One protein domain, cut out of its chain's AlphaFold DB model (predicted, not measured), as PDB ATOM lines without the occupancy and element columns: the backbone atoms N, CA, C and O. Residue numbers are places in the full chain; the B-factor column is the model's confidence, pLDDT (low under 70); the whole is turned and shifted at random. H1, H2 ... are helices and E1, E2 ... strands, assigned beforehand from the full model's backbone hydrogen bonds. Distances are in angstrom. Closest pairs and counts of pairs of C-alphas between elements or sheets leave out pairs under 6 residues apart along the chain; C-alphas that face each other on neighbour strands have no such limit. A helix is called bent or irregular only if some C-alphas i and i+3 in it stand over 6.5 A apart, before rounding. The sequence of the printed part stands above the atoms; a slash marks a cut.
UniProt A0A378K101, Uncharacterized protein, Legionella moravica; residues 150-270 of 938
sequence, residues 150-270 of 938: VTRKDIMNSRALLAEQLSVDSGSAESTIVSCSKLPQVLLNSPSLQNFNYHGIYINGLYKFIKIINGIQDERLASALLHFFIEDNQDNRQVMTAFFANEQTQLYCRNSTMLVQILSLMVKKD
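AT A GLANCE: This is residues 150 to 270 of the 938 residues of an uncharacterized protein of Legionella moravica (UniProt A0A378K101). A small two-strand hairpin, E1 and E2, lies at one end of a rounded pack of crossed helices, over H1 and H3, with the short H3 near the middle. The kinked H2 runs along one side of H3, and H4 to H7 make the half far from the hairpin; residues 248 to 254 stick out as a free loop. The printed part has 121 residues, mostly helix, with seven named helices and two named strands in the order H1 H2 E1 E2 H3 H4 H5 H6 H7; the sheet, E1 - E2, is antiparallel. It is compact, with a radius of gyration of the C-alphas of 13.8 A and spans of 36 by 33 by 32 A.

IN THESE COORDINATES: E1 is residues 196 to 198 and E2 residues 201 to 203. H1, residues 152 to 167, measures 22.2 A and begins with C-alpha 152 at (57.524, 56.089, 76.818). H2, residues 171 to 189, measures 27.5 A. H3 is residues 206 to 213, H4 residues 219 to 225 and H5 residues 227 to 230. H6, residues 234 to 244, measures 15.7 A; H7, residues 258 to 267, measures 14.4 A and ends with C-alpha 267 at (35.412, 48.822, 98.039).

HOW THE PARTS SIT: In the hairpin E1 and E2, N 198 and O 201 are 2.8 A apart and N 196 and O 203 are 3.0 A apart, within hydrogen-bond range. The closest C-alphas of E2 and H1, Ser 158 and Ile 201, are 5.6 A apart. H1 touches H3 with residues 155 to 162 alone, closest at the C-alphas of Arg 159 and Ile 212, 5.0 A, at a steep tilt of 61 degrees. H2 is the hub, touching H1, H3, H4 and H6; it has a kink of 37 degrees near residue 182 and is irregular, but only just, with C-alphas 181 and 184 6.8 A apart. H2 touches H4 with residues 177 to 181 alone, closest at the C-alphas of Ser 181 and Leu 225, 5.3 A, at a shallow tilt of 29 degrees, the same way. H3 touches H6, closest at the C-alphas of Tyr 207 and Ala 242, 6.0 A. H5 touches H6, closest at the C-alphas of Phe 228 and Asn 236, 4.8 A. H4 and H7 touch about perpendicular, at 88 degrees, with the C-alphas of Ala 222 and Ile 262 closest, 4.9 A. H1 and H7 are apart. Every O i to N i+4 pair is within hydrogen-bond range in H1, H3, H4 and H7, with 12 of 15 in H2 and 6 of 7 in H6; H5 is too short for such a pair.

THE WHOLE: The two C-alphas farthest apart, those of Ser 192 and Asp 270, are 38.6 A apart. The printed part has no cut. The link from H6 to H7, 13 residues, is long. Mean pLDDT of the printed part is 75.7, and 31 residues are under 70, among them 190 to 196 and 247 to 256.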
ATOM      1  N   VAL A 150      56.304  50.662  71.853       68.69
ATOM      2  CA  VAL A 150      56.129  50.578  73.320       68.69
ATOM      3  C   VAL A 150      57.124  51.515  74.016       68.69
ATOM      4  O   VAL A 150      57.594  51.247  75.128       68.69
ATOM      5  N   THR A 151      57.506  52.613  73.356       72.19
ATOM      6  CA  THR A 151      58.346  53.635  73.981       72.19
ATOM      7  C   THR A 151      57.518  54.471  74.958       72.19
ATOM      8  O   THR A 151      56.287  54.532  74.886       72.19
ATOM      9  N   ARG A 152      58.192  55.165  75.885       76.94
ATOM     10  CA  ARG A 152      57.524  56.089  76.818       76.94
ATOM     11  C   ARG A 152      56.742  57.181  76.076       76.94
ATOM     12  O   ARG A 152      55.673  57.558  76.539       76.94
ATOM     13  N   LYS A 153      57.257  57.650  74.932       80.94
ATOM     14  CA  LYS A 153      56.611  58.670  74.096       80.94
ATOM     15  C   LYS A 153      55.302  58.145  73.510       80.94
ATOM     16  O   LYS A 153      54.270  58.772  73.693       80.94
ATOM     17  N   ASP A 154      55.332  56.972  72.882       77.06
ATOM     18  CA  ASP A 154      54.158  56.406  72.206       77.06
ATOM     19  C   ASP A 154      53.033  56.100  73.199       77.06
ATOM     20  O   ASP A 154      51.871  56.384  72.919       77.06
ATOM     21  N   ILE A 155      53.375  55.587  74.388       81.75
ATOM     22  CA  ILE A 155      52.414  55.327  75.469       81.75
ATOM     23  C   ILE A 155      51.802  56.635  75.989       81.75
ATOM     24  O   ILE A 155      50.592  56.689  76.197       81.75
ATOM     25  N   MET A 156      52.601  57.692  76.184       83.19
ATOM     26  CA  MET A 156      52.088  58.992  76.637       83.19
ATOM     27  C   MET A 156      51.207  59.666  75.577       83.19
ATOM     28  O   MET A 156      50.132  60.145  75.918       83.19
ATOM     29  N   ASN A 157      51.604  59.625  74.301       84.88
ATOM     30  CA  ASN A 157      50.791  60.118  73.188       84.88
ATOM     31  C   ASN A 157      49.460  59.354  73.089       84.88
ATOM     32  O   ASN A 157      48.401  59.968  73.040       84.88
ATOM     33  N   SER A 158      49.511  58.018  73.122       85.50
ATOM     34  CA  SER A 158      48.328  57.146  73.087       85.50
ATOM     35  C   SER A 158      47.376  57.411  74.254       85.50
ATOM     36  O   SER A 158      46.162  57.398  74.084       85.50
ATOM     37  N   ARG A 159      47.928  57.660  75.448       88.12
ATOM     38  CA  ARG A 159      47.152  57.979  76.648       88.12
ATOM     39  C   ARG A 159      46.482  59.342  76.548       88.12
ATOM     40  O   ARG A 159      45.327  59.441  76.933       88.12
ATOM     41  N   ALA A 160      47.184  60.358  76.044       87.19
ATOM     42  CA  ALA A 160      46.597  61.677  75.825       87.19
ATOM     43  C   ALA A 160      45.414  61.589  74.849       87.19
ATOM     44  O   ALA A 160      44.336  62.066  75.174       87.19
ATOM     45  N   LEU A 161      45.589  60.877  73.729       87.38
ATOM     46  CA  LEU A 161      44.549  60.657  72.718       87.38
ATOM     47  C   LEU A 161      43.321  59.917  73.291       87.38
ATOM     48  O   LEU A 161      42.185  60.301  73.030       87.38
ATOM     49  N   LEU A 162      43.534  58.886  74.118       87.56
ATOM     50  CA  LEU A 162      42.434  58.152  74.758       87.56
ATOM     51  C   LEU A 162      41.744  58.967  75.863       87.56
ATOM     52  O   LEU A 162      40.526  58.917  75.985       87.56
ATOM     53  N   ALA A 163      42.500  59.730  76.657       87.00
ATOM     54  CA  ALA A 163      41.941  60.613  77.680       87.00
ATOM     55  C   ALA A 163      41.124  61.758  77.053       87.00
ATOM     56  O   ALA A 163      40.046  62.072  77.545       87.00
ATOM     57  N   GLU A 164      41.588  62.316  75.932       86.56
ATOM     58  CA  GLU A 164      40.845  63.284  75.119       86.56
ATOM     59  C   GLU A 164      39.510  62.683  74.646       86.56
ATOM     60  O   GLU A 164      38.458  63.249  74.933       86.56
ATOM     61  N   GLN A 165      39.525  61.484  74.045       83.06
ATOM     62  CA  GLN A 165      38.316  60.772  73.592       83.06
ATOM     63  C   GLN A 165      37.317  60.454  74.720       83.06
ATOM     64  O   GLN A 165      36.110  60.447  74.480       83.06
ATOM     65  N   LEU A 166      37.800  60.215  75.943       84.12
ATOM     66  CA  LEU A 166      36.963  60.002  77.129       84.12
ATOM     67  C   LEU A 166      36.422  61.317  77.718       84.12
ATOM     68  O   LEU A 166      35.338  61.322  78.299       84.12
ATOM     69  N   SER A 167      37.136  62.433  77.553       79.81
ATOM     70  CA  SER A 167      36.739  63.750  78.080       79.81
ATOM     71  C   SER A 167      35.628  64.459  77.289       79.81
ATOM     72  O   SER A 167      35.117  65.480  77.741       79.81
ATOM     73  N   VAL A 168      35.238  63.943  76.116       78.44
ATOM     74  CA  VAL A 168      34.151  64.523  75.307       78.44
ATOM     75  C   VAL A 168      32.795  63.979  75.763       78.44
ATOM     76  O   VAL A 168      32.402  62.885  75.348       78.44
ATOM     77  N   ASP A 169      32.055  64.771  76.546       60.81
ATOM     78  CA  ASP A 169      30.698  64.467  77.037       60.81
ATOM     79  C   ASP A 169      29.685  64.254  75.896       60.81
ATOM     80  O   ASP A 169      28.983  65.151  75.431       60.81
ATOM     81  N   SER A 170      29.657  63.021  75.400       60.00
ATOM     82  CA  SER A 170      28.911  62.579  74.227       60.00
ATOM     83  C   SER A 170      28.844  61.050  74.201       60.00
ATOM     84  O   SER A 170      29.639  60.369  74.852       60.00
ATOM     85  N   GLY A 171      27.977  60.481  73.356       64.62
ATOM     86  CA  GLY A 171      27.939  59.029  73.125       64.62
ATOM     87  C   GLY A 171      29.258  58.427  72.606       64.62
ATOM     88  O   GLY A 171      29.442  57.212  72.680       64.62
ATOM     89  N   SER A 172      30.202  59.255  72.134       73.62
ATOM     90  CA  SER A 172      31.549  58.812  71.758       73.62
ATOM     91  C   SER A 172      32.313  58.246  72.958       73.62
ATOM     92  O   SER A 172      32.879  57.155  72.847       73.62
ATOM     93  N   ALA A 173      32.285  58.926  74.110       81.88
ATOM     94  CA  ALA A 173      32.985  58.477  75.315       81.88
ATOM     95  C   ALA A 173      32.440  57.124  75.800       81.88
ATOM     96  O   ALA A 173      33.210  56.187  75.991       81.88
ATOM     97  N   GLU A 174      31.114  56.973  75.873       83.44
ATOM     98  CA  GLU A 174      30.473  55.717  76.290       83.44
ATOM     99  C   GLU A 174      30.785  54.562  75.322       83.44
ATOM    100  O   GLU A 174      31.166  53.469  75.743       83.44
ATOM    101  N   SER A 175      30.743  54.812  74.005       82.88
ATOM    102  CA  SER A 175      31.147  53.808  73.009       82.88
ATOM    103  C   SER A 175      32.629  53.413  73.128       82.88
ATOM    104  O   SER A 175      32.981  52.250  72.903       82.88
ATOM    105  N   THR A 176      33.486  54.349  73.552       86.44
ATOM    106  CA  THR A 176      34.919  54.125  73.800       86.44
ATOM    107  C   THR A 176      35.132  53.313  75.079       86.44
ATOM    108  O   THR A 176      35.958  52.404  75.086       86.44
ATOM    109  N   ILE A 177      34.354  53.563  76.137       89.25
ATOM    110  CA  ILE A 177      34.372  52.809  77.402       89.25
ATOM    111  C   ILE A 177      33.936  51.355  77.175       89.25
ATOM    112  O   ILE A 177      34.666  50.430  77.534       89.25
ATOM    113  N   VAL A 178      32.799  51.143  76.501       87.06
ATOM    114  CA  VAL A 178      32.262  49.809  76.158       87.06
ATOM    115  C   VAL A 178      33.192  49.024  75.225       87.06
ATOM    116  O   VAL A 178      33.223  47.792  75.264       87.06
ATOM    117  N   SER A 179      33.964  49.712  74.385       85.12
ATOM    118  CA  SER A 179      34.960  49.078  73.514       85.12
ATOM    119  C   SER A 179      36.257  48.763  74.277       85.12
ATOM    120  O   SER A 179      36.801  47.667  74.133       85.12
ATOM    121  N   CYS A 180      36.697  49.653  75.175       88.50
ATOM    122  CA  CYS A 180      37.835  49.438  76.072       88.50
ATOM    123  C   CYS A 180      37.613  48.280  77.058       88.50
ATOM    124  O   CYS A 180      38.568  47.568  77.356       88.50
ATOM    125  N   SER A 181      36.392  48.061  77.556       88.12
ATOM    126  CA  SER A 181      36.108  46.960  78.490       88.12
ATOM    127  C   SER A 181      36.084  45.583  77.820       88.12
ATOM    128  O   SER A 181      36.481  44.604  78.442       88.12
ATOM    129  N   LYS A 182      35.702  45.497  76.541       87.94
ATOM    130  CA  LYS A 182      35.742  44.248  75.751       87.94
ATOM    131  C   LYS A 182      37.149  43.901  75.255       87.94
ATOM    132  O   LYS A 182      37.466  42.733  75.025       87.94
ATOM    133  N   LEU A 183      38.003  44.911  75.080       86.56
ATOM    134  CA  LEU A 183      39.299  44.752  74.429       86.56
ATOM    135  C   LEU A 183      40.268  43.755  75.112       86.56
ATOM    136  O   LEU A 183      40.963  43.048  74.381       86.56
ATOM    137  N   PRO A 184      40.334  43.613  76.453       87.44
ATOM    138  CA  PRO A 184      41.183  42.610  77.096       87.44
ATOM    139  C   PRO A 184      40.901  41.166  76.659       87.44
ATOM    140  O   PRO A 184      41.842  40.457  76.310       87.44
ATOM    141  N   GLN A 185      39.629  40.749  76.602       82.00
ATOM    142  CA  GLN A 185      39.237  39.403  76.150       82.00
ATOM    143  C   GLN A 185      39.581  39.201  74.669       82.00
ATOM    144  O   GLN A 185      40.145  38.181  74.278       82.00
ATOM    145  N   VAL A 186      39.310  40.219  73.848       82.56
ATOM    146  CA  VAL A 186      39.632  40.233  72.414       82.56
ATOM    147  C   VAL A 186      41.143  40.087  72.171       82.56
ATOM    148  O   VAL A 186      41.541  39.355  71.265       82.56
ATOM    149  N   LEU A 187      41.987  40.718  72.997       79.06
ATOM    150  CA  LEU A 187      43.452  40.626  72.930       79.06
ATOM    151  C   LEU A 187      44.034  39.312  73.469       79.06
ATOM    152  O   LEU A 187      45.142  38.959  73.072       79.06
ATOM    153  N   LEU A 188      43.333  38.606  74.361       73.94
ATOM    154  CA  LEU A 188      43.723  37.262  74.808       73.94
ATOM    155  C   LEU A 188      43.386  36.209  73.744       73.94
ATOM    156  O   LEU A 188      44.233  35.397  73.381       73.94
ATOM    157  N   ASN A 189      42.172  36.273  73.195       73.62
ATOM    158  CA  ASN A 189      41.620  35.214  72.349       73.62
ATOM    159  C   ASN A 189      41.936  35.363  70.844       73.62
ATOM    160  O   ASN A 189      41.582  34.488  70.056       73.62
ATOM    161  N   SER A 190      42.637  36.431  70.431       68.19
ATOM    162  CA  SER A 190      42.944  36.715  69.016       68.19
ATOM    163  C   SER A 190      44.452  36.894  68.754       68.19
ATOM    164  O   SER A 190      44.941  38.029  68.737       68.19
ATOM    165  N   PRO A 191      45.220  35.823  68.456       56.62
ATOM    166  CA  PRO A 191      46.666  35.922  68.194       56.62
ATOM    167  C   PRO A 191      47.028  36.763  66.951       56.62
ATOM    168  O   PRO A 191      48.187  37.143  66.773       56.62
ATOM    169  N   SER A 192      46.043  37.074  66.102       57.69
ATOM    170  CA  SER A 192      46.150  37.931  64.917       57.69
ATOM    171  C   SER A 192      46.057  39.437  65.199       57.69
ATOM    172  O   SER A 192      46.474  40.223  64.352       57.69
ATOM    173  N   LEU A 193      45.563  39.880  66.365       55.91
ATOM    174  CA  LEU A 193      45.356  41.312  66.676       55.91
ATOM    175  C   LEU A 193      46.619  42.036  67.177       55.91
ATOM    176  O   LEU A 193      46.563  43.060  67.864       55.91
ATOM    177  N   GLN A 194      47.789  41.530  66.796       56.94
ATOM    178  CA  GLN A 194      49.061  42.207  67.004       56.94
ATOM    179  C   GLN A 194      49.140  43.447  66.100       56.94
ATOM    180  O   GLN A 194      49.037  43.344  64.882       56.94
ATOM    181  N   ASN A 195      49.373  44.614  66.701       58.72
ATOM    182  CA  ASN A 195      49.494  45.924  66.044       58.72
ATOM    183  C   ASN A 195      48.212  46.435  65.363       58.72
ATOM    184  O   ASN A 195      48.288  47.238  64.433       58.72
ATOM    185  N   PHE A 196      47.036  46.040  65.862       67.50
ATOM    186  CA  PHE A 196      45.771  46.637  65.435       67.50
ATOM    187  C   PHE A 196      45.668  48.112  65.886       67.50
ATOM    188  O   PHE A 196      46.244  48.517  66.898       67.50
ATOM    189  N   ASN A 197      44.947  48.935  65.120       70.38
ATOM    190  CA  ASN A 197      44.782  50.363  65.394       70.38
ATOM    191  C   ASN A 197      43.389  50.641  65.987       70.38
ATOM    192  O   ASN A 197      42.373  50.443  65.325       70.38
ATOM    193  N   TYR A 198      43.363  51.100  67.235       72.44
ATOM    194  CA  TYR A 198      42.176  51.453  68.009       72.44
ATOM    195  C   TYR A 198      42.025  52.978  68.061       72.44
ATOM    196  O   TYR A 198      42.735  53.639  68.813       72.44
ATOM    197  N   HIS A 199      41.141  53.560  67.247       67.94
ATOM    198  CA  HIS A 199      40.865  55.011  67.236       67.94
ATOM    199  C   HIS A 199      42.124  55.915  67.131       67.94
ATOM    200  O   HIS A 199      42.182  56.989  67.728       67.94
ATOM    201  N   GLY A 200      43.143  55.478  66.377       65.25
ATOM    202  CA  GLY A 200      44.443  56.152  66.223       65.25
ATOM    203  C   GLY A 200      45.580  55.544  67.060       65.25
ATOM    204  O   GLY A 200      46.746  55.883  66.859       65.25
ATOM    205  N   ILE A 201      45.263  54.629  67.978       74.75
ATOM    206  CA  ILE A 201      46.182  54.053  68.959       74.75
ATOM    207  C   ILE A 201      46.587  52.636  68.542       74.75
ATOM    208  O   ILE A 201      45.776  51.714  68.545       74.75
ATOM    209  N   TYR A 202      47.867  52.424  68.239       71.88
ATOM    210  CA  TYR A 202      48.388  51.092  67.911       71.88
ATOM    211  C   TYR A 202      48.512  50.214  69.162       71.88
ATOM    212  O   TYR A 202      49.411  50.424  69.984       71.88
ATOM    213  N   ILE A 203      47.659  49.199  69.282       72.62
ATOM    214  CA  ILE A 203      47.627  48.228  70.380       72.62
ATOM    215  C   ILE A 203      48.055  46.856  69.844       72.62
ATOM    216  O   ILE A 203      47.727  46.462  68.731       72.62
ATOM    217  N   ASN A 204      48.859  46.127  70.616       68.38
ATOM    218  CA  ASN A 204      49.550  44.924  70.138       68.38
ATOM    219  C   ASN A 204      49.775  43.866  71.219       68.38
ATOM    220  O   ASN A 204      50.746  43.118  71.188       68.38
ATOM    221  N   GLY A 205      48.866  43.843  72.185       74.12
ATOM    222  CA  GLY A 205      48.904  42.949  73.326       74.12
ATOM    223  C   GLY A 205      48.324  43.635  74.555       74.12
ATOM    224  O   GLY A 205      48.456  44.852  74.737       74.12
ATOM    225  N   LEU A 206      47.707  42.829  75.413       78.00
ATOM    226  CA  LEU A 206      47.056  43.235  76.659       78.00
ATOM    227  C   LEU A 206      47.931  44.181  77.508       78.00
ATOM    228  O   LEU A 206      47.464  45.204  78.005       78.00
ATOM    229  N   TYR A 207      49.236  43.904  77.584       76.62
ATOM    230  CA  TYR A 207      50.197  44.705  78.347       76.62
ATOM    231  C   TYR A 207      50.429  46.127  77.796       76.62
ATOM    232  O   TYR A 207      50.745  47.034  78.569       76.62
ATOM    233  N   LYS A 208      50.271  46.362  76.481       79.50
ATOM    234  CA  LYS A 208      50.355  47.722  75.914       79.50
ATOM    235  C   LYS A 208      49.070  48.502  76.174       79.50
ATOM    236  O   LYS A 208      49.159  49.654  76.589       79.50
ATOM    237  N   PHE A 209      47.905  47.869  76.002       86.38
ATOM    238  CA  PHE A 209      46.611  48.474  76.333       86.38
ATOM    239  C   PHE A 209      46.572  48.931  77.796       86.38
ATOM    240  O   PHE A 209      46.379  50.115  78.065       86.38
ATOM    241  N   ILE A 210      46.896  48.028  78.728       86.69
ATOM    242  CA  ILE A 210      46.947  48.331  80.164       86.69
ATOM    243  C   ILE A 210      47.922  49.482  80.456       86.69
ATOM    244  O   ILE A 210      47.585  50.399  81.200       86.69
ATOM    245  N   LYS A 211      49.091  49.536  79.803       83.75
ATOM    246  CA  LYS A 211      50.028  50.667  79.948       83.75
ATOM    247  C   LYS A 211      49.476  52.022  79.530       83.75
ATOM    248  O   LYS A 211      49.889  53.038  80.098       83.75
ATOM    249  N   ILE A 212      48.580  52.049  78.553       86.25
ATOM    250  CA  ILE A 212      47.938  53.274  78.085       86.25
ATOM    251  C   ILE A 212      46.923  53.729  79.140       86.25
ATOM    252  O   ILE A 212      47.091  54.823  79.682       86.25
ATOM    253  N   ILE A 213      45.980  52.863  79.533       88.88
ATOM    254  CA  ILE A 213      44.915  53.200  80.498       88.88
ATOM    255  C   ILE A 213      45.404  53.428  81.939       88.88
ATOM    256  O   ILE A 213      44.787  54.209  82.651       88.88
ATOM    257  N   ASN A 214      46.529  52.844  82.381       84.94
ATOM    258  CA  ASN A 214      46.959  52.897  83.796       84.94
ATOM    259  C   ASN A 214      47.398  54.281  84.327       84.94
ATOM    260  O   ASN A 214      47.931  54.374  85.428       84.94
ATOM    261  N   GLY A 215      47.225  55.346  83.546       77.88
ATOM    262  CA  GLY A 215      47.353  56.730  84.009       77.88
ATOM    263  C   GLY A 215      46.258  57.644  83.463       77.88
ATOM    264  O   GLY A 215      46.510  58.831  83.290       77.88
ATOM    265  N   ILE A 216      45.097  57.078  83.130       86.06
ATOM    266  CA  ILE A 216      43.843  57.798  82.893       86.06
ATOM    267  C   ILE A 216      43.065  57.770  84.212       86.06
ATOM    268  O   ILE A 216      43.089  56.753  84.902       86.06
ATOM    269  N   GLN A 217      42.412  58.873  84.568       84.88
ATOM    270  CA  GLN A 217      41.536  58.983  85.737       84.88
ATOM    271  C   GLN A 217      40.095  59.110  85.232       84.88
ATOM    272  O   GLN A 217      39.699  60.182  84.787       84.88
ATOM    273  N   ASP A 218      39.354  58.000  85.217       87.06
ATOM    274  CA  ASP A 218      37.968  57.945  84.729       87.06
ATOM    275  C   ASP A 218      37.203  56.811  85.434       87.06
ATOM    276  O   ASP A 218      37.446  55.623  85.198       87.06
ATOM    277  N   GLU A 219      36.261  57.187  86.304       85.25
ATOM    278  CA  GLU A 219      35.463  56.256  87.114       85.25
ATOM    279  C   GLU A 219      34.527  55.378  86.257       85.25
ATOM    280  O   GLU A 219      34.240  54.237  86.621       85.25
ATOM    281  N   ARG A 220      34.099  55.850  85.076       89.62
ATOM    282  CA  ARG A 220      33.252  55.081  84.147       89.62
ATOM    283  C   ARG A 220      34.068  53.964  83.499       89.62
ATOM    284  O   ARG A 220      33.643  52.810  83.494       89.62
ATOM    285  N   LEU A 221      35.274  54.289  83.021       90.06
ATOM    286  CA  LEU A 221      36.211  53.308  82.463       90.06
ATOM    287  C   LEU A 221      36.618  52.266  83.514       90.06
ATOM    288  O   LEU A 221      36.591  51.067  83.227       90.06
ATOM    289  N   ALA A 222      36.928  52.701  84.738       88.81
ATOM    290  CA  ALA A 222      37.218  51.795  85.843       88.81
ATOM    291  C   ALA A 222      36.004  50.903  86.186       88.81
ATOM    292  O   ALA A 222      36.152  49.688  86.321       88.81
ATOM    293  N   SER A 223      34.781  51.451  86.221       89.06
ATOM    294  CA  SER A 223      33.567  50.659  86.473       89.06
ATOM    295  C   SER A 223      33.231  49.682  85.340       89.06
ATOM    296  O   SER A 223      32.609  48.656  85.605       89.06
ATOM    297  N   ALA A 224      33.636  49.956  84.099       89.19
ATOM    298  CA  ALA A 224      33.463  49.034  82.976       89.19
ATOM    299  C   ALA A 224      34.491  47.884  82.995       89.19
ATOM    300  O   ALA A 224      34.187  46.764  82.583       89.19
ATOM    301  N   LEU A 225      35.697  48.134  83.515       89.44
ATOM    302  CA  LEU A 225      36.752  47.129  83.721       89.44
ATOM    303  C   LEU A 225      36.552  46.288  84.999       89.44
ATOM    304  O   LEU A 225      37.187  45.248  85.155       89.44
ATOM    305  N   LEU A 226      35.647  46.705  85.886       85.00
ATOM    306  CA  LEU A 226      35.370  46.091  87.189       85.00
ATOM    307  C   LEU A 226      35.004  44.597  87.126       85.00
ATOM    308  O   LEU A 226      35.392  43.834  88.007       85.00
ATOM    309  N   HIS A 227      34.287  44.168  86.082       83.12
ATOM    310  CA  HIS A 227      33.816  42.784  85.943       83.12
ATOM    311  C   HIS A 227      34.966  41.757  85.930       83.12
ATOM    312  O   HIS A 227      34.844  40.696  86.539       83.12
ATOM    313  N   PHE A 228      36.130  42.129  85.371       81.50
ATOM    314  CA  PHE A 228      37.354  41.316  85.376       81.50
ATOM    315  C   PHE A 228      37.872  40.956  86.774       81.50
ATOM    316  O   PHE A 228      38.678  40.039  86.887       81.50
ATOM    317  N   PHE A 229      37.446  41.679  87.813       74.88
ATOM    318  CA  PHE A 229      37.879  41.499  89.199       74.88
ATOM    319  C   PHE A 229      36.783  40.890  90.095       74.88
ATOM    320  O   PHE A 229      37.064  40.522  91.232       74.88
ATOM    321  N   ILE A 230      35.548  40.765  89.590       70.50
ATOM    322  CA  ILE A 230      34.404  40.163  90.303       70.50
ATOM    323  C   ILE A 230      34.183  38.710  89.856       70.50
ATOM    324  O   ILE A 230      33.931  37.833  90.678       70.50
ATOM    325  N   GLU A 231      34.268  38.444  88.553       74.19
ATOM    326  CA  GLU A 231      33.986  37.130  87.971       74.19
ATOM    327  C   GLU A 231      35.247  36.249  87.922       74.19
ATOM    328  O   GLU A 231      36.169  36.513  87.144       74.19
ATOM    329  N   ASP A 232      35.267  35.158  88.695       66.88
ATOM    330  CA  ASP A 232      36.341  34.160  88.632       66.88
ATOM    331  C   ASP A 232      36.218  33.276  87.375       66.88
ATOM    332  O   ASP A 232      35.497  32.277  87.354       66.88
ATOM    333  N   ASN A 233      36.963  33.628  86.323       77.31
ATOM    334  CA  ASN A 233      37.211  32.762  85.170       77.31
ATOM    335  C   ASN A 233      38.661  32.893  84.653       77.31
ATOM    336  O   ASN A 233      39.382  33.837  84.983       77.31
ATOM    337  N   GLN A 234      39.110  31.934  83.837       69.81
ATOM    338  CA  GLN A 234      40.509  31.831  83.394       69.81
ATOM    339  C   GLN A 234      41.008  33.034  82.567       69.81
ATOM    340  O   GLN A 234      42.190  33.378  82.656       69.81
ATOM    341  N   ASP A 235      40.144  33.699  81.802       73.75
ATOM    342  CA  ASP A 235      40.521  34.865  80.996       73.75
ATOM    343  C   ASP A 235      40.623  36.110  81.882       73.75
ATOM    344  O   ASP A 235      41.630  36.823  81.852       73.75
ATOM    345  N   ASN A 236      39.654  36.310  82.777       77.94
ATOM    346  CA  ASN A 236      39.663  37.385  83.769       77.94
ATOM    347  C   ASN A 236      40.919  37.324  84.659       77.94
ATOM    348  O   ASN A 236      41.587  38.342  84.856       77.94
ATOM    349  N   ARG A 237      41.333  36.123  85.096       69.06
ATOM    350  CA  ARG A 237      42.604  35.903  85.821       69.06
ATOM    351  C   ARG A 237      43.829  36.411  85.047       69.06
ATOM    352  O   ARG A 237      44.748  36.967  85.657       69.06
ATOM    353  N   GLN A 238      43.857  36.268  83.721       69.69
ATOM    354  CA  GLN A 238      44.941  36.779  82.870       69.69
ATOM    355  C   GLN A 238      44.880  38.309  82.715       69.69
ATOM    356  O   GLN A 238      45.923  38.969  82.748       69.69
ATOM    357  N   VAL A 239      43.678  38.893  82.632       77.38
ATOM    358  CA  VAL A 239      43.481  40.356  82.627       77.38
ATOM    359  C   VAL A 239      43.972  40.981  83.934       77.38
ATOM    360  O   VAL A 239      44.832  41.864  83.895       77.38
ATOM    361  N   MET A 240      43.526  40.470  85.087       70.88
ATOM    362  CA  MET A 240      43.997  40.898  86.411       70.88
ATOM    363  C   MET A 240      45.525  40.796  86.531       70.88
ATOM    364  O   MET A 240      46.195  41.754  86.918       70.88
ATOM    365  N   THR A 241      46.097  39.666  86.111       66.88
ATOM    366  CA  THR A 241      47.551  39.441  86.094       66.88
ATOM    367  C   THR A 241      48.306  40.507  85.305       66.88
ATOM    368  O   THR A 241      49.384  40.943  85.718       66.88
ATOM    369  N   ALA A 242      47.765  40.947  84.170       72.31
ATOM    370  CA  ALA A 242      48.405  41.954  83.338       72.31
ATOM    371  C   ALA A 242      48.323  43.373  83.942       72.31
ATOM    372  O   ALA A 242      49.253  44.156  83.725       72.31
ATOM    373  N   PHE A 243      47.299  43.679  84.754       76.69
ATOM    374  CA  PHE A 243      47.262  44.892  85.586       76.69
ATOM    375  C   PHE A 243      48.343  44.851  86.676       76.69
ATOM    376  O   PHE A 243      49.213  45.724  86.696       76.69
ATOM    377  N   PHE A 244      48.378  43.804  87.510       69.44
ATOM    378  CA  PHE A 244      49.404  43.660  88.556       69.44
ATOM    379  C   PHE A 244      50.836  43.627  87.986       69.44
ATOM    380  O   PHE A 244      51.755  44.192  88.573       69.44
ATOM    381  N   ALA A 245      51.051  43.039  86.803       65.50
ATOM    382  CA  ALA A 245      52.356  43.024  86.129       65.50
ATOM    383  C   ALA A 245      52.772  44.373  85.499       65.50
ATOM    384  O   ALA A 245      53.899  44.502  84.992       65.50
ATOM    385  N   ASN A 246      51.871  45.356  85.463       70.25
ATOM    386  CA  ASN A 246      52.154  46.712  85.005       70.25
ATOM    387  C   ASN A 246      52.480  47.679  86.153       70.25
ATOM    388  O   ASN A 246      53.221  48.641  85.938       70.25
ATOM    389  N   GLU A 247      51.950  47.421  87.346       67.31
ATOM    390  CA  GLU A 247      52.096  48.309  88.493       67.31
ATOM    391  C   GLU A 247      53.542  48.346  89.019       67.31
ATOM    392  O   GLU A 247      54.239  47.331  89.077       67.31
ATOM    393  N   GLN A 248      54.027  49.542  89.368       55.59
ATOM    394  CA  GLN A 248      55.405  49.750  89.822       55.59
ATOM    395  C   GLN A 248      55.450  49.988  91.333       55.59
ATOM    396  O   GLN A 248      55.388  51.121  91.797       55.59
ATOM    397  N   THR A 249      55.653  48.914  92.098       49.41
ATOM    398  CA  THR A 249      55.744  48.919  93.573       49.41
ATOM    399  C   THR A 249      56.926  49.709  94.158       49.41
ATOM    400  O   THR A 249      57.069  49.793  95.371       49.41
ATOM    401  N   GLN A 250      57.794  50.300  93.331       38.41
ATOM    402  CA  GLN A 250      59.023  50.970  93.780       38.41
ATOM    403  C   GLN A 250      58.803  52.330  94.465       38.41
ATOM    404  O   GLN A 250      59.741  52.856  95.060       38.41
ATOM    405  N   LEU A 251      57.598  52.905  94.394       39.19
ATOM    406  CA  LEU A 251      57.232  54.131  95.107       39.19
ATOM    407  C   LEU A 251      55.856  53.956  95.751       39.19
ATOM    408  O   LEU A 251      54.825  54.162  95.111       39.19
ATOM    409  N   TYR A 252      55.849  53.564  97.025       51.66
ATOM    410  CA  TYR A 252      54.612  53.408  97.778       51.66
ATOM    411  C   TYR A 252      53.916  54.768  97.964       51.66
ATOM    412  O   TYR A 252      54.524  55.705  98.478       51.66
ATOM    413  N   CYS A 253      52.640  54.842  97.560       49.38
ATOM    414  CA  CYS A 253      51.785  56.040  97.497       49.38
ATOM    415  C   CYS A 253      52.245  57.144  96.515       49.38
ATOM    416  O   CYS A 253      53.209  57.854  96.799       49.38
ATOM    417  N   ARG A 254      51.471  57.376  95.429       48.59
ATOM    418  CA  ARG A 254      51.182  58.729  94.868       48.59
ATOM    419  C   ARG A 254      50.263  58.793  93.643       48.59
ATOM    420  O   ARG A 254      49.683  59.849  93.419       48.59
ATOM    421  N   ASN A 255      50.120  57.723  92.861       52.22
ATOM    422  CA  ASN A 255      49.304  57.736  91.640       52.22
ATOM    423  C   ASN A 255      48.023  56.913  91.832       52.22
ATOM    424  O   ASN A 255      48.117  55.738  92.175       52.22
ATOM    425  N   SER A 256      46.854  57.481  91.526       63.41
ATOM    426  CA  SER A 256      45.622  56.711  91.311       63.41
ATOM    427  C   SER A 256      45.681  56.037  89.939       63.41
ATOM    428  O   SER A 256      45.190  56.544  88.931       63.41
ATOM    429  N   THR A 257      46.364  54.898  89.878       78.31
ATOM    430  CA  THR A 257      46.443  54.059  88.679       78.31
ATOM    431  C   THR A 257      45.092  53.409  88.377       78.31
ATOM    432  O   THR A 257      44.204  53.380  89.228       78.31
ATOM    433  N   MET A 258      44.901  52.894  87.158       84.88
ATOM    434  CA  MET A 258      43.620  52.281  86.767       84.88
ATOM    435  C   MET A 258      43.310  51.050  87.629       84.88
ATOM    436  O   MET A 258      42.162  50.839  87.997       84.88
ATOM    437  N   LEU A 259      44.340  50.290  88.024       78.62
ATOM    438  CA  LEU A 259      44.199  49.209  89.000       78.62
ATOM    439  C   LEU A 259      43.644  49.724  90.341       78.62
ATOM    440  O   LEU A 259      42.651  49.188  90.824       78.62
ATOM    441  N   VAL A 260      44.223  50.791  90.909       76.31
ATOM    442  CA  VAL A 260      43.730  51.390  92.164       76.31
ATOM    443  C   VAL A 260      42.307  51.935  92.004       76.31
ATOM    444  O   VAL A 260      41.486  51.682  92.872       76.31
ATOM    445  N   GLN A 261      41.965  52.594  90.891       81.19
ATOM    446  CA  GLN A 261      40.602  53.099  90.640       81.19
ATOM    447  C   GLN A 261      39.552  51.978  90.561       81.19
ATOM    448  O   GLN A 261      38.460  52.115  91.112       81.19
ATOM    449  N   ILE A 262      39.876  50.858  89.902       80.56
ATOM    450  CA  ILE A 262      39.002  49.675  89.851       80.56
ATOM    451  C   ILE A 262      38.782  49.122  91.266       80.56
ATOM    452  O   ILE A 262      37.652  48.817  91.634       80.56
ATOM    453  N   LEU A 263      39.838  49.048  92.079       76.81
ATOM    454  CA  LEU A 263      39.773  48.543  93.452       76.81
ATOM    455  C   LEU A 263      39.021  49.511  94.387       76.81
ATOM    456  O   LEU A 263      38.169  49.059  95.152       76.81
ATOM    457  N   SER A 264      39.209  50.830  94.246       76.69
ATOM    458  CA  SER A 264      38.383  51.853  94.909       76.69
ATOM    459  C   SER A 264      36.897  51.671  94.599       76.69
ATOM    460  O   SER A 264      36.067  51.757  95.499       76.69
ATOM    461  N   LEU A 265      36.550  51.330  93.355       80.12
ATOM    462  CA  LEU A 265      35.175  51.022  92.955       80.12
ATOM    463  C   LEU A 265      34.635  49.683  93.466       80.12
ATOM    464  O   LEU A 265      33.418  49.554  93.573       80.12
ATOM    465  N   MET A 266      35.485  48.697  93.768       75.31
ATOM    466  CA  MET A 266      35.046  47.473  94.451       75.31
ATOM    467  C   MET A 266      34.689  47.791  95.902       75.31
ATOM    468  O   MET A 266      33.573  47.511  96.329       75.31
ATOM    469  N   VAL A 267      35.598  48.452  96.626       73.56
ATOM    470  CA  VAL A 267      35.412  48.822  98.039       73.56
ATOM    471  C   VAL A 267      34.197  49.746  98.203       73.56
ATOM    472  O   VAL A 267      33.332  49.447  99.015       73.56
ATOM    473  N   LYS A 268      34.044  50.777  97.356       75.88
ATOM    474  CA  LYS A 268      32.901  51.722  97.338       75.88
ATOM    475  C   LYS A 268      31.549  51.087  96.954       75.88
ATOM    476  O   LYS A 268      30.505  51.720  97.115       75.88
ATOM    477  N   LYS A 269      31.538  49.866  96.406       75.06
ATOM    478  CA  LYS A 269      30.310  49.107  96.089       75.06
ATOM    479  C   LYS A 269      30.005  48.004  97.103       75.06
ATOM    480  O   LYS A 269      28.919  47.431  97.045       75.06
ATOM    481  N   ASP A 270      30.920  47.715  98.024       72.62
ATOM    482  CA  ASP A 270      30.672  46.784  99.116       72.62
ATOM    483  C   ASP A 270      29.893  47.489 100.236       72.62
ATOM    484  O   ASP A 270      30.319  48.510 100.782       72.62
TER     485      ASP A 270